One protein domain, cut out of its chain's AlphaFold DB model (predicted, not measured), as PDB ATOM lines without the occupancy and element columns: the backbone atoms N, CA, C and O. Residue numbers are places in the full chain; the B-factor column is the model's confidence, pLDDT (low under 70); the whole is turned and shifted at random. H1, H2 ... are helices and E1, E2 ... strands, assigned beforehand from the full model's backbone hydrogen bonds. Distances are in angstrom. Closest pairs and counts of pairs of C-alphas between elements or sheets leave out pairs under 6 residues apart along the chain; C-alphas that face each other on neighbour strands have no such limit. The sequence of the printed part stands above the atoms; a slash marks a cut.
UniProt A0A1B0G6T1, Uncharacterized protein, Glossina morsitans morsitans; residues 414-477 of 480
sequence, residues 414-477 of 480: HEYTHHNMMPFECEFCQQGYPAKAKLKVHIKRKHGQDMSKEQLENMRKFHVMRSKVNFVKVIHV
ATOM      1  N   HIS A 414       4.982   7.476  -3.899       79.94
ATOM      2  CA  HIS A 414       4.586   8.418  -4.939       79.94
ATOM      3  C   HIS A 414       5.783   9.128  -5.601       79.94
ATOM      4  O   HIS A 414       5.782   9.241  -6.825       79.94
ATOM      5  N   GLU A 415       6.829   9.520  -4.860       76.38
ATOM      6  CA  GLU A 415       8.069  10.108  -5.408       76.38
ATOM      7  C   GLU A 415       8.632   9.240  -6.554       76.38
ATOM      8  O   GLU A 415       9.021   9.750  -7.605       76.38
ATOM      9  N   TYR A 416       8.580   7.913  -6.402       80.94
ATOM     10  CA  TYR A 416       8.957   6.940  -7.434       80.94
ATOM     11  C   TYR A 416       8.247   7.137  -8.788       80.94
ATOM     12  O   TYR A 416       8.873   6.959  -9.836       80.94
ATOM     13  N   THR A 417       6.974   7.553  -8.785       76.81
ATOM     14  CA  THR A 417       6.176   7.747 -10.012       76.81
ATOM     15  C   THR A 417       6.655   8.931 -10.855       76.81
ATOM     16  O   THR A 417       6.579   8.862 -12.077       76.81
ATOM     17  N   HIS A 418       7.245   9.964 -10.245       76.94
ATOM     18  CA  HIS A 418       7.844  11.092 -10.975       76.94
ATOM     19  C   HIS A 418       9.157  10.737 -11.679       76.94
ATOM     20  O   HIS A 418       9.536  11.372 -12.660       76.94
ATOM     21  N   HIS A 419       9.857   9.717 -11.183       73.69
ATOM     22  CA  HIS A 419      11.130   9.256 -11.732       73.69
ATOM     23  C   HIS A 419      10.987   7.989 -12.592       73.69
ATOM     24  O   HIS A 419      11.998   7.406 -12.977       73.69
ATOM     25  N   ASN A 420       9.752   7.544 -12.870       74.88
ATOM     26  CA  ASN A 420       9.429   6.266 -13.526       74.88
ATOM     27  C   ASN A 420      10.126   5.040 -12.894       74.88
ATOM     28  O   ASN A 420      10.314   4.008 -13.538       74.88
ATOM     29  N   MET A 421      10.499   5.132 -11.615       78.75
ATOM     30  CA  MET A 421      11.104   4.024 -10.886       78.75
ATOM     31  C   MET A 421       9.995   3.099 -10.396       78.75
ATOM     32  O   MET A 421       9.213   3.475  -9.532       78.75
ATOM     33  N   MET A 422       9.947   1.873 -10.904       83.75
ATOM     34  CA  MET A 422       9.033   0.837 -10.422       83.75
ATOM     35  C   MET A 422       9.844  -0.288  -9.763       83.75
ATOM     36  O   MET A 422      10.331  -1.166 -10.470       83.75
ATOM     37  N   PRO A 423      10.061  -0.265  -8.429       83.62
ATOM     38  CA  PRO A 423      10.963  -1.214  -7.772       83.62
ATOM     39  C   PRO A 423      10.449  -2.656  -7.767       83.62
ATOM     40  O   PRO A 423      11.241  -3.570  -7.552       83.62
ATOM     41  N   PHE A 424       9.142  -2.849  -7.969       88.56
ATOM     42  CA  PHE A 424       8.478  -4.147  -8.057       88.56
ATOM     43  C   PHE A 424       7.922  -4.341  -9.468       88.56
ATOM     44  O   PHE A 424       7.378  -3.393 -10.036       88.56
ATOM     45  N   GLU A 425       7.985  -5.553 -10.013       90.00
ATOM     46  CA  GLU A 425       7.418  -5.865 -11.329       90.00
ATOM     47  C   GLU A 425       6.653  -7.190 -11.292       90.00
ATOM     48  O   GLU A 425       7.049  -8.128 -10.604       90.00
ATOM     49  N   CYS A 426       5.522  -7.260 -11.992       90.06
ATOM     50  CA  CYS A 426       4.703  -8.464 -12.033       90.06
ATOM     51  C   CYS A 426       5.286  -9.493 -13.010       90.06
ATOM     52  O   CYS A 426       5.144  -9.329 -14.217       90.06
ATOM     53  N   GLU A 427       5.861 -10.586 -12.507       88.94
ATOM     54  CA  GLU A 427       6.475 -11.657 -13.318       88.94
ATOM     55  C   GLU A 427       5.550 -12.227 -14.418       88.94
ATOM     56  O   GLU A 427       6.026 -12.696 -15.450       88.94
ATOM     57  N   PHE A 428       4.227 -12.148 -14.230       87.31
ATOM     58  CA  PHE A 428       3.216 -12.655 -15.165       87.31
ATOM     59  C   PHE A 428       2.904 -11.723 -16.350       87.31
ATOM     60  O   PHE A 428       2.338 -12.181 -17.342       87.31
ATOM     61  N   CYS A 429       3.216 -10.424 -16.262       90.19
ATOM     62  CA  CYS A 429       2.874  -9.441 -17.306       90.19
ATOM     63  C   CYS A 429       3.907  -8.315 -17.508       90.19
ATOM     64  O   CYS A 429       3.705  -7.438 -18.345       90.19
ATOM     65  N   GLN A 430       5.002  -8.331 -16.745       87.44
ATOM     66  CA  GLN A 430       6.076  -7.332 -16.695       87.44
ATOM     67  C   GLN A 430       5.613  -5.886 -16.419       87.44
ATOM     68  O   GLN A 430       6.318  -4.920 -16.712       87.44
ATOM     69  N   GLN A 431       4.432  -5.707 -15.812       88.06
ATOM     70  CA  GLN A 431       3.960  -4.390 -15.385       88.06
ATOM     71  C   GLN A 431       4.633  -3.969 -14.068       88.06
ATOM     72  O   GLN A 431       4.587  -4.685 -13.065       88.06
ATOM     73  N   GLY A 432       5.256  -2.788 -14.077       87.44
ATOM     74  CA  GLY A 432       5.941  -2.207 -12.922       87.44
ATOM     75  C   GLY A 432       5.005  -1.493 -11.940       87.44
ATOM     76  O   GLY A 432       4.054  -0.822 -12.343       87.44
ATOM     77  N   TYR A 433       5.321  -1.588 -10.645       86.56
ATOM     78  CA  TYR A 433       4.598  -0.952  -9.542       86.56
ATOM     79  C   TYR A 433       5.538  -0.231  -8.562       86.56
ATOM     80  O   TYR A 433       6.619  -0.736  -8.243       86.56
ATOM     81  N   PRO A 434       5.109   0.910  -7.985       81.38
ATOM     82  CA  PRO A 434       5.919   1.646  -7.019       81.38
ATOM     83  C   PRO A 434       5.840   1.041  -5.608       81.38
ATOM     84  O   PRO A 434       6.688   1.307  -4.759       81.38
ATOM     85  N   ALA A 435       4.806   0.236  -5.336       84.94
ATOM     86  CA  ALA A 435       4.489  -0.282  -4.014       84.94
ATOM     87  C   ALA A 435       3.990  -1.731  -4.071       84.94
ATOM     88  O   ALA A 435       3.068  -2.059  -4.820       84.94
ATOM     89  N   LYS A 436       4.538  -2.560  -3.178       87.31
ATOM     90  CA  LYS A 436       4.210  -3.979  -2.978       87.31
ATOM     91  C   LYS A 436       2.708  -4.270  -2.876       87.31
ATOM     92  O   LYS A 436       2.216  -5.195  -3.509       87.31
ATOM     93  N   ALA A 437       1.978  -3.436  -2.130       85.75
ATOM     94  CA  ALA A 437       0.527  -3.537  -1.970       85.75
ATOM     95  C   ALA A 437      -0.224  -3.375  -3.306       85.75
ATOM     96  O   ALA A 437      -1.141  -4.137  -3.603       85.75
ATOM     97  N   LYS A 438       0.191  -2.421  -4.154       86.25
ATOM     98  CA  LYS A 438      -0.432  -2.196  -5.467       86.25
ATOM     99  C   LYS A 438      -0.092  -3.335  -6.447       86.25
ATOM    100  O   LYS A 438      -0.985  -3.754  -7.178       86.25
ATOM    101  N   LEU A 439       1.118  -3.914  -6.382       88.81
ATOM    102  CA  LEU A 439       1.452  -5.156  -7.102       88.81
ATOM    103  C   LEU A 439       0.568  -6.331  -6.647       88.81
ATOM    104  O   LEU A 439      -0.021  -7.008  -7.484       88.81
ATOM    105  N   LYS A 440       0.413  -6.556  -5.336       89.94
ATOM    106  CA  LYS A 440      -0.425  -7.647  -4.812       89.94
ATOM    107  C   LYS A 440      -1.890  -7.510  -5.232       89.94
ATOM    108  O   LYS A 440      -2.488  -8.487  -5.674       89.94
ATOM    109  N   VAL A 441      -2.460  -6.304  -5.145       88.56
ATOM    110  CA  VAL A 441      -3.829  -6.029  -5.614       88.56
ATOM    111  C   VAL A 441      -3.957  -6.270  -7.122       88.56
ATOM    112  O   VAL A 441      -4.959  -6.840  -7.553       88.56
ATOM    113  N   HIS A 442      -2.946  -5.914  -7.922       89.38
ATOM    114  CA  HIS A 442      -2.907  -6.262  -9.344       89.38
ATOM    115  C   HIS A 442      -2.894  -7.784  -9.566       89.38
ATOM    116  O   HIS A 442      -3.774  -8.281 -10.266       89.38
ATOM    117  N   ILE A 443      -1.973  -8.532  -8.942       88.38
ATOM    118  CA  ILE A 443      -1.885  -9.993  -9.119       88.38
ATOM    119  C   ILE A 443      -3.206 -10.660  -8.710       88.38
ATOM    120  O   ILE A 443      -3.745 -11.470  -9.466       88.38
ATOM    121  N   LYS A 444      -3.804 -10.242  -7.589       90.88
ATOM    122  CA  LYS A 444      -5.087 -10.781  -7.125       90.88
ATOM    123  C   LYS A 444      -6.257 -10.462  -8.068       90.88
ATOM    124  O   LYS A 444      -7.109 -11.322  -8.262       90.88
ATOM    125  N   ARG A 445      -6.297  -9.272  -8.694       90.12
ATOM    126  CA  ARG A 445      -7.381  -8.856  -9.619       90.12
ATOM    127  C   ARG A 445      -7.167  -9.242 -11.093       90.12
ATOM    128  O   ARG A 445      -8.142  -9.248 -11.836       90.12
ATOM    129  N   LYS A 446      -5.937  -9.521 -11.545       88.50
ATOM    130  CA  LYS A 446      -5.619  -9.830 -12.962       88.50
ATOM    131  C   LYS A 446      -5.026 -11.220 -13.207       88.50
ATOM    132  O   LYS A 446      -5.100 -11.700 -14.333       88.50
ATOM    133  N   HIS A 447      -4.498 -11.879 -12.178       89.19
ATOM    134  CA  HIS A 447      -3.950 -13.239 -12.262       89.19
ATOM    135  C   HIS A 447      -4.606 -14.219 -11.268       89.19
ATOM    136  O   HIS A 447      -4.302 -15.406 -11.294       89.19
ATOM    137  N   GLY A 448      -5.518 -13.746 -10.406       86.69
ATOM    138  CA  GLY A 448      -6.312 -14.574  -9.486       86.69
ATOM    139  C   GLY A 448      -5.538 -15.182  -8.310       86.69
ATOM    140  O   GLY A 448      -6.112 -15.940  -7.533       86.69
ATOM    141  N   GLN A 449      -4.251 -14.862  -8.159       84.00
ATOM    142  CA  GLN A 449      -3.379 -15.427  -7.126       84.00
ATOM    143  C   GLN A 449      -3.259 -14.483  -5.922       84.00
ATOM    144  O   GLN A 449      -3.133 -13.268  -6.084       84.00
ATOM    145  N   ASP A 450      -3.259 -15.037  -4.707       87.06
ATOM    146  CA  ASP A 450      -2.889 -14.300  -3.495       87.06
ATOM    147  C   ASP A 450      -1.445 -14.650  -3.126       87.06
ATOM    148  O   ASP A 450      -1.130 -15.804  -2.835       87.06
ATOM    149  N   MET A 451      -0.556 -13.660  -3.195       82.75
ATOM    150  CA  MET A 451       0.886 -13.869  -3.069       82.75
ATOM    151  C   MET A 451       1.371 -13.556  -1.657       82.75
ATOM    152  O   MET A 451       0.985 -12.552  -1.045       82.75
ATOM    153  N   SER A 452       2.263 -14.402  -1.141       87.69
ATOM    154  CA  SER A 452       2.863 -14.217   0.176       87.69
ATOM    155  C   SER A 452       3.733 -12.957   0.223       87.69
ATOM    156  O   SER A 452       4.252 -12.470  -0.787       87.69
ATOM    157  N   LYS A 453       3.954 -12.437   1.436       82.69
ATOM    158  CA  LYS A 453       4.861 -11.301   1.658       82.69
ATOM    159  C   LYS A 453       6.298 -11.602   1.219       82.69
ATOM    160  O   LYS A 453       7.023 -10.655   0.951       82.69
ATOM    161  N   GLU A 454       6.709 -12.859   1.147       85.62
ATOM    162  CA  GLU A 454       8.045 -13.255   0.696       85.62
ATOM    163  C   GLU A 454       8.117 -13.276  -0.836       85.62
ATOM    164  O   GLU A 454       8.949 -12.590  -1.421       85.62
ATOM    165  N   GLN A 455       7.150 -13.920  -1.498       84.69
ATOM    166  CA  GLN A 455       7.061 -13.960  -2.964       84.69
ATOM    167  C   GLN A 455       6.993 -12.546  -3.574       84.69
ATOM    168  O   GLN A 455       7.709 -12.233  -4.520       84.69
ATOM    169  N   LEU A 456       6.203 -11.652  -2.971       87.12
ATOM    170  CA  LEU A 456       6.102 -10.243  -3.374       87.12
ATOM    171  C   LEU A 456       7.349  -9.396  -3.055       87.12
ATOM    172  O   LEU A 456       7.408  -8.239  -3.468       87.12
ATOM    173  N   GLU A 457       8.287  -9.894  -2.244       87.00
ATOM    174  CA  GLU A 457       9.593  -9.248  -2.053       87.00
ATOM    175  C   GLU A 457      10.590  -9.732  -3.110       87.00
ATOM    176  O   GLU A 457      11.352  -8.920  -3.621       87.00
ATOM    177  N   ASN A 458      10.523 -11.006  -3.510       85.94
ATOM    178  CA  ASN A 458      11.349 -11.571  -4.585       85.94
ATOM    179  C   ASN A 458      11.058 -10.906  -5.948       85.94
ATOM    180  O   ASN A 458      11.974 -10.688  -6.734       85.94
ATOM    181  N   MET A 459       9.815 -10.459  -6.168       85.38
ATOM    182  CA  MET A 459       9.389  -9.636  -7.318       85.38
ATOM    183  C   MET A 459       9.967  -8.199  -7.329       85.38
ATOM    184  O   MET A 459       9.582  -7.366  -8.158       85.38
ATOM    185  N   ARG A 460      10.869  -7.856  -6.398       87.56
ATOM    186  CA  ARG A 460      11.607  -6.587  -6.393       87.56
ATOM    187  C   ARG A 460      12.796  -6.667  -7.353       87.56
ATOM    188  O   ARG A 460      13.740  -7.408  -7.111       87.56
ATOM    189  N   LYS A 461      12.832  -5.811  -8.377       82.56
ATOM    190  CA  LYS A 461      13.985  -5.725  -9.295       82.56
ATOM    191  C   LYS A 461      15.163  -4.926  -8.737       82.56
ATOM    192  O   LYS A 461      16.309  -5.180  -9.110       82.56
ATOM    193  N   PHE A 462      14.902  -3.941  -7.876       77.06
ATOM    194  CA  PHE A 462      15.946  -3.086  -7.312       77.06
ATOM    195  C   PHE A 462      15.563  -2.419  -5.986       77.06
ATOM    196  O   PHE A 462      14.391  -2.206  -5.662       77.06
ATOM    197  N   HIS A 463      16.593  -2.032  -5.237       74.44
ATOM    198  CA  HIS A 463      16.496  -1.160  -4.073       74.44
ATOM    199  C   HIS A 463      16.811   0.288  -4.470       74.44
ATOM    200  O   HIS A 463      17.810   0.557  -5.137       74.44
ATOM    201  N   VAL A 464      15.957   1.224  -4.041       64.88
ATOM    202  CA  VAL A 464      16.121   2.667  -4.271       64.88
ATOM    203  C   VAL A 464      16.693   3.321  -3.014       64.88
ATOM    204  O   VAL A 464      16.023   3.390  -1.982       64.88
ATOM    205  N   MET A 465      17.920   3.834  -3.105       58.62
ATOM    206  CA  MET A 465      18.589   4.548  -2.012       58.62
ATOM    207  C   MET A 465      18.468   6.070  -2.191       58.62
ATOM    208  O   MET A 465      18.764   6.622  -3.255       58.62
ATOM    209  N   ARG A 466      18.051   6.771  -1.128       53.34
ATOM    210  CA  ARG A 466      17.914   8.238  -1.104       53.34
ATOM    211  C   ARG A 466      19.273   8.890  -0.830       53.34
ATOM    212  O   ARG A 466      19.857   8.659   0.227       53.34
ATOM    213  N   SER A 467      19.754   9.742  -1.738       48.50
ATOM    214  CA  SER A 467      20.778  10.741  -1.392       48.50
ATOM    215  C   SER A 467      20.094  12.018  -0.885       48.50
ATOM    216  O   SER A 467      18.885  12.182  -1.035       48.50
ATOM    217  N   LYS A 468      20.851  12.952  -0.296       43.22
ATOM    218  CA  LYS A 468      20.281  14.187   0.278       43.22
ATOM    219  C   LYS A 468      19.682  15.165  -0.748       43.22
ATOM    220  O   LYS A 468      19.034  16.110  -0.319       43.22
ATOM    221  N   VAL A 469      19.911  14.969  -2.053       46.28
ATOM    222  CA  VAL A 469      19.487  15.917  -3.110       46.28
ATOM    223  C   VAL A 469      18.795  15.235  -4.304       46.28
ATOM    224  O   VAL A 469      18.051  15.886  -5.018       46.28
ATOM    225  N   ASN A 470      19.005  13.932  -4.526       49.81
ATOM    226  CA  ASN A 470      18.368  13.159  -5.606       49.81
ATOM    227  C   ASN A 470      18.294  11.654  -5.270       49.81
ATOM    228  O   ASN A 470      19.043  11.155  -4.420       49.81
ATOM    229  N   PHE A 471      17.463  10.892  -5.980       53.81
ATOM    230  CA  PHE A 471      17.529   9.424  -5.977       53.81
ATOM    231  C   PHE A 471      18.742   8.951  -6.791       53.81
ATOM    232  O   PHE A 471      18.691   8.905  -8.014       53.81
ATOM    233  N   VAL A 472      19.855   8.634  -6.115       53.53
ATOM    234  CA  VAL A 472      21.135   8.277  -6.769       53.53
ATOM    235  C   VAL A 472      21.780   7.040  -6.137       53.53
ATOM    236  O   VAL A 472      22.969   7.013  -5.828       53.53
ATOM    237  N   LYS A 473      20.984   5.983  -5.956       51.69
ATOM    238  CA  LYS A 473      21.445   4.620  -6.256       51.69
ATOM    239  C   LYS A 473      20.254   3.690  -6.471       51.69
ATOM    240  O   LYS A 473      19.487   3.437  -5.544       51.69
ATOM    241  N   VAL A 474      20.141   3.186  -7.695       58.50
ATOM    242  CA  VAL A 474      19.477   1.918  -7.993       58.50
ATOM    243  C   VAL A 474      20.531   0.844  -7.738       58.50
ATOM    244  O   VAL A 474      21.627   0.927  -8.290       58.50
ATOM    245  N   ILE A 475      20.238  -0.110  -6.859       59.62
ATOM    246  CA  ILE A 475      21.040  -1.328  -6.697       59.62
ATOM    247  C   ILE A 475      20.138  -2.476  -7.135       59.62
ATOM    248  O   ILE A 475      19.075  -2.667  -6.530       59.62
ATOM    249  N   HIS A 476      20.502  -3.191  -8.199       60.69
ATOM    250  CA  HIS A 476      19.729  -4.355  -8.620       60.69
ATOM    251  C   HIS A 476      19.873  -5.464  -7.581       60.69
ATOM    252  O   HIS A 476      20.894  -5.571  -6.908       60.69
ATOM    253  N   VAL A 477      18.846  -6.302  -7.437       60.16
ATOM    254  CA  VAL A 477      18.879  -7.407  -6.456       60.16
ATOM    255  C   VAL A 477      19.957  -8.455  -6.793       60.16
ATOM    256  O   VAL A 477      20.376  -9.195  -5.917       60.16
TER     257      VAL A 477
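This is residues 414 to 477 of the 480 residues of an uncharacterized protein of Glossina morsitans morsitans (UniProt A0A1B0G6T1). An elongated, two-ended model: a two-stranded antiparallel hairpin, E1 and E2, makes one end, and the helix H2 with the short helix H3 makes the other. The short helix H1 is set off from the other named elements, and the long unnamed stretch of residues 419 to 435 links it to H2, swinging out to one side near residue 430. The printed part has 64 residues with three named helices and two named strands, in the order H1, H2, H3, E1, E2; the sheet order is E1 - E2. The class is mixed, helices and strands, with 31 residues, under half, in named elements. The whole is only just compact, close to loose, with a radius of gyration of the C-alphas of 12.4 A, and spans 40 by 21 by 17 A.

The hairpin joins E1, residues 462 to 466, and E2, residues 471 to 476, antiparallel neighbours at 156 degrees between their directions. N 463 and O 475 are within hydrogen-bond range at 2.9 A, and so are N 475 and O 463 at 3.1 A. The C-alphas of Phe 462 and His 476 face each other at 4.2 A. H3, residues 455 to 458, precedes E1 by a tight link of 3 residues. H2, residues 436 to 446, touches H3, and their closest C-alphas, those of Lys 436 and Leu 456, are 6.6 A apart. H2 is apart from both strands. H1, residues 414 to 418, is apart from H2, H3, E1 and E2. Every O i to N i+4 pair in H2 is within hydrogen-bond range; in H1 it is 0 of 1, with 2 of 2 O i to N i+3 pairs, and H3 is too short for an O i to N i+4 pair.

E1 measures 13.1 A from first to last C-alpha, beginning at C-alpha 462 (15.946, -3.086, -7.312), and E2 measures 14.2 A. H2, the longest helix, measures 15.2 A and ends at C-alpha 446 (-5.619, -9.830, -12.962). H3 measures 5.2 A. H1 measures 7.4 A and begins at C-alpha 414 (4.586, 8.418, -4.939).

The two C-alphas farthest apart, those of Gly 448 and Val 469, are 40.4 A apart. The printed part has no cut. The link from H1 to H2, 17 residues, is long; that from H2 to H3 is short, and that from E1 to E2 is tight. The mean pLDDT of the printed part is 78.3; the 14 residues under 70 are residues 464 to 477.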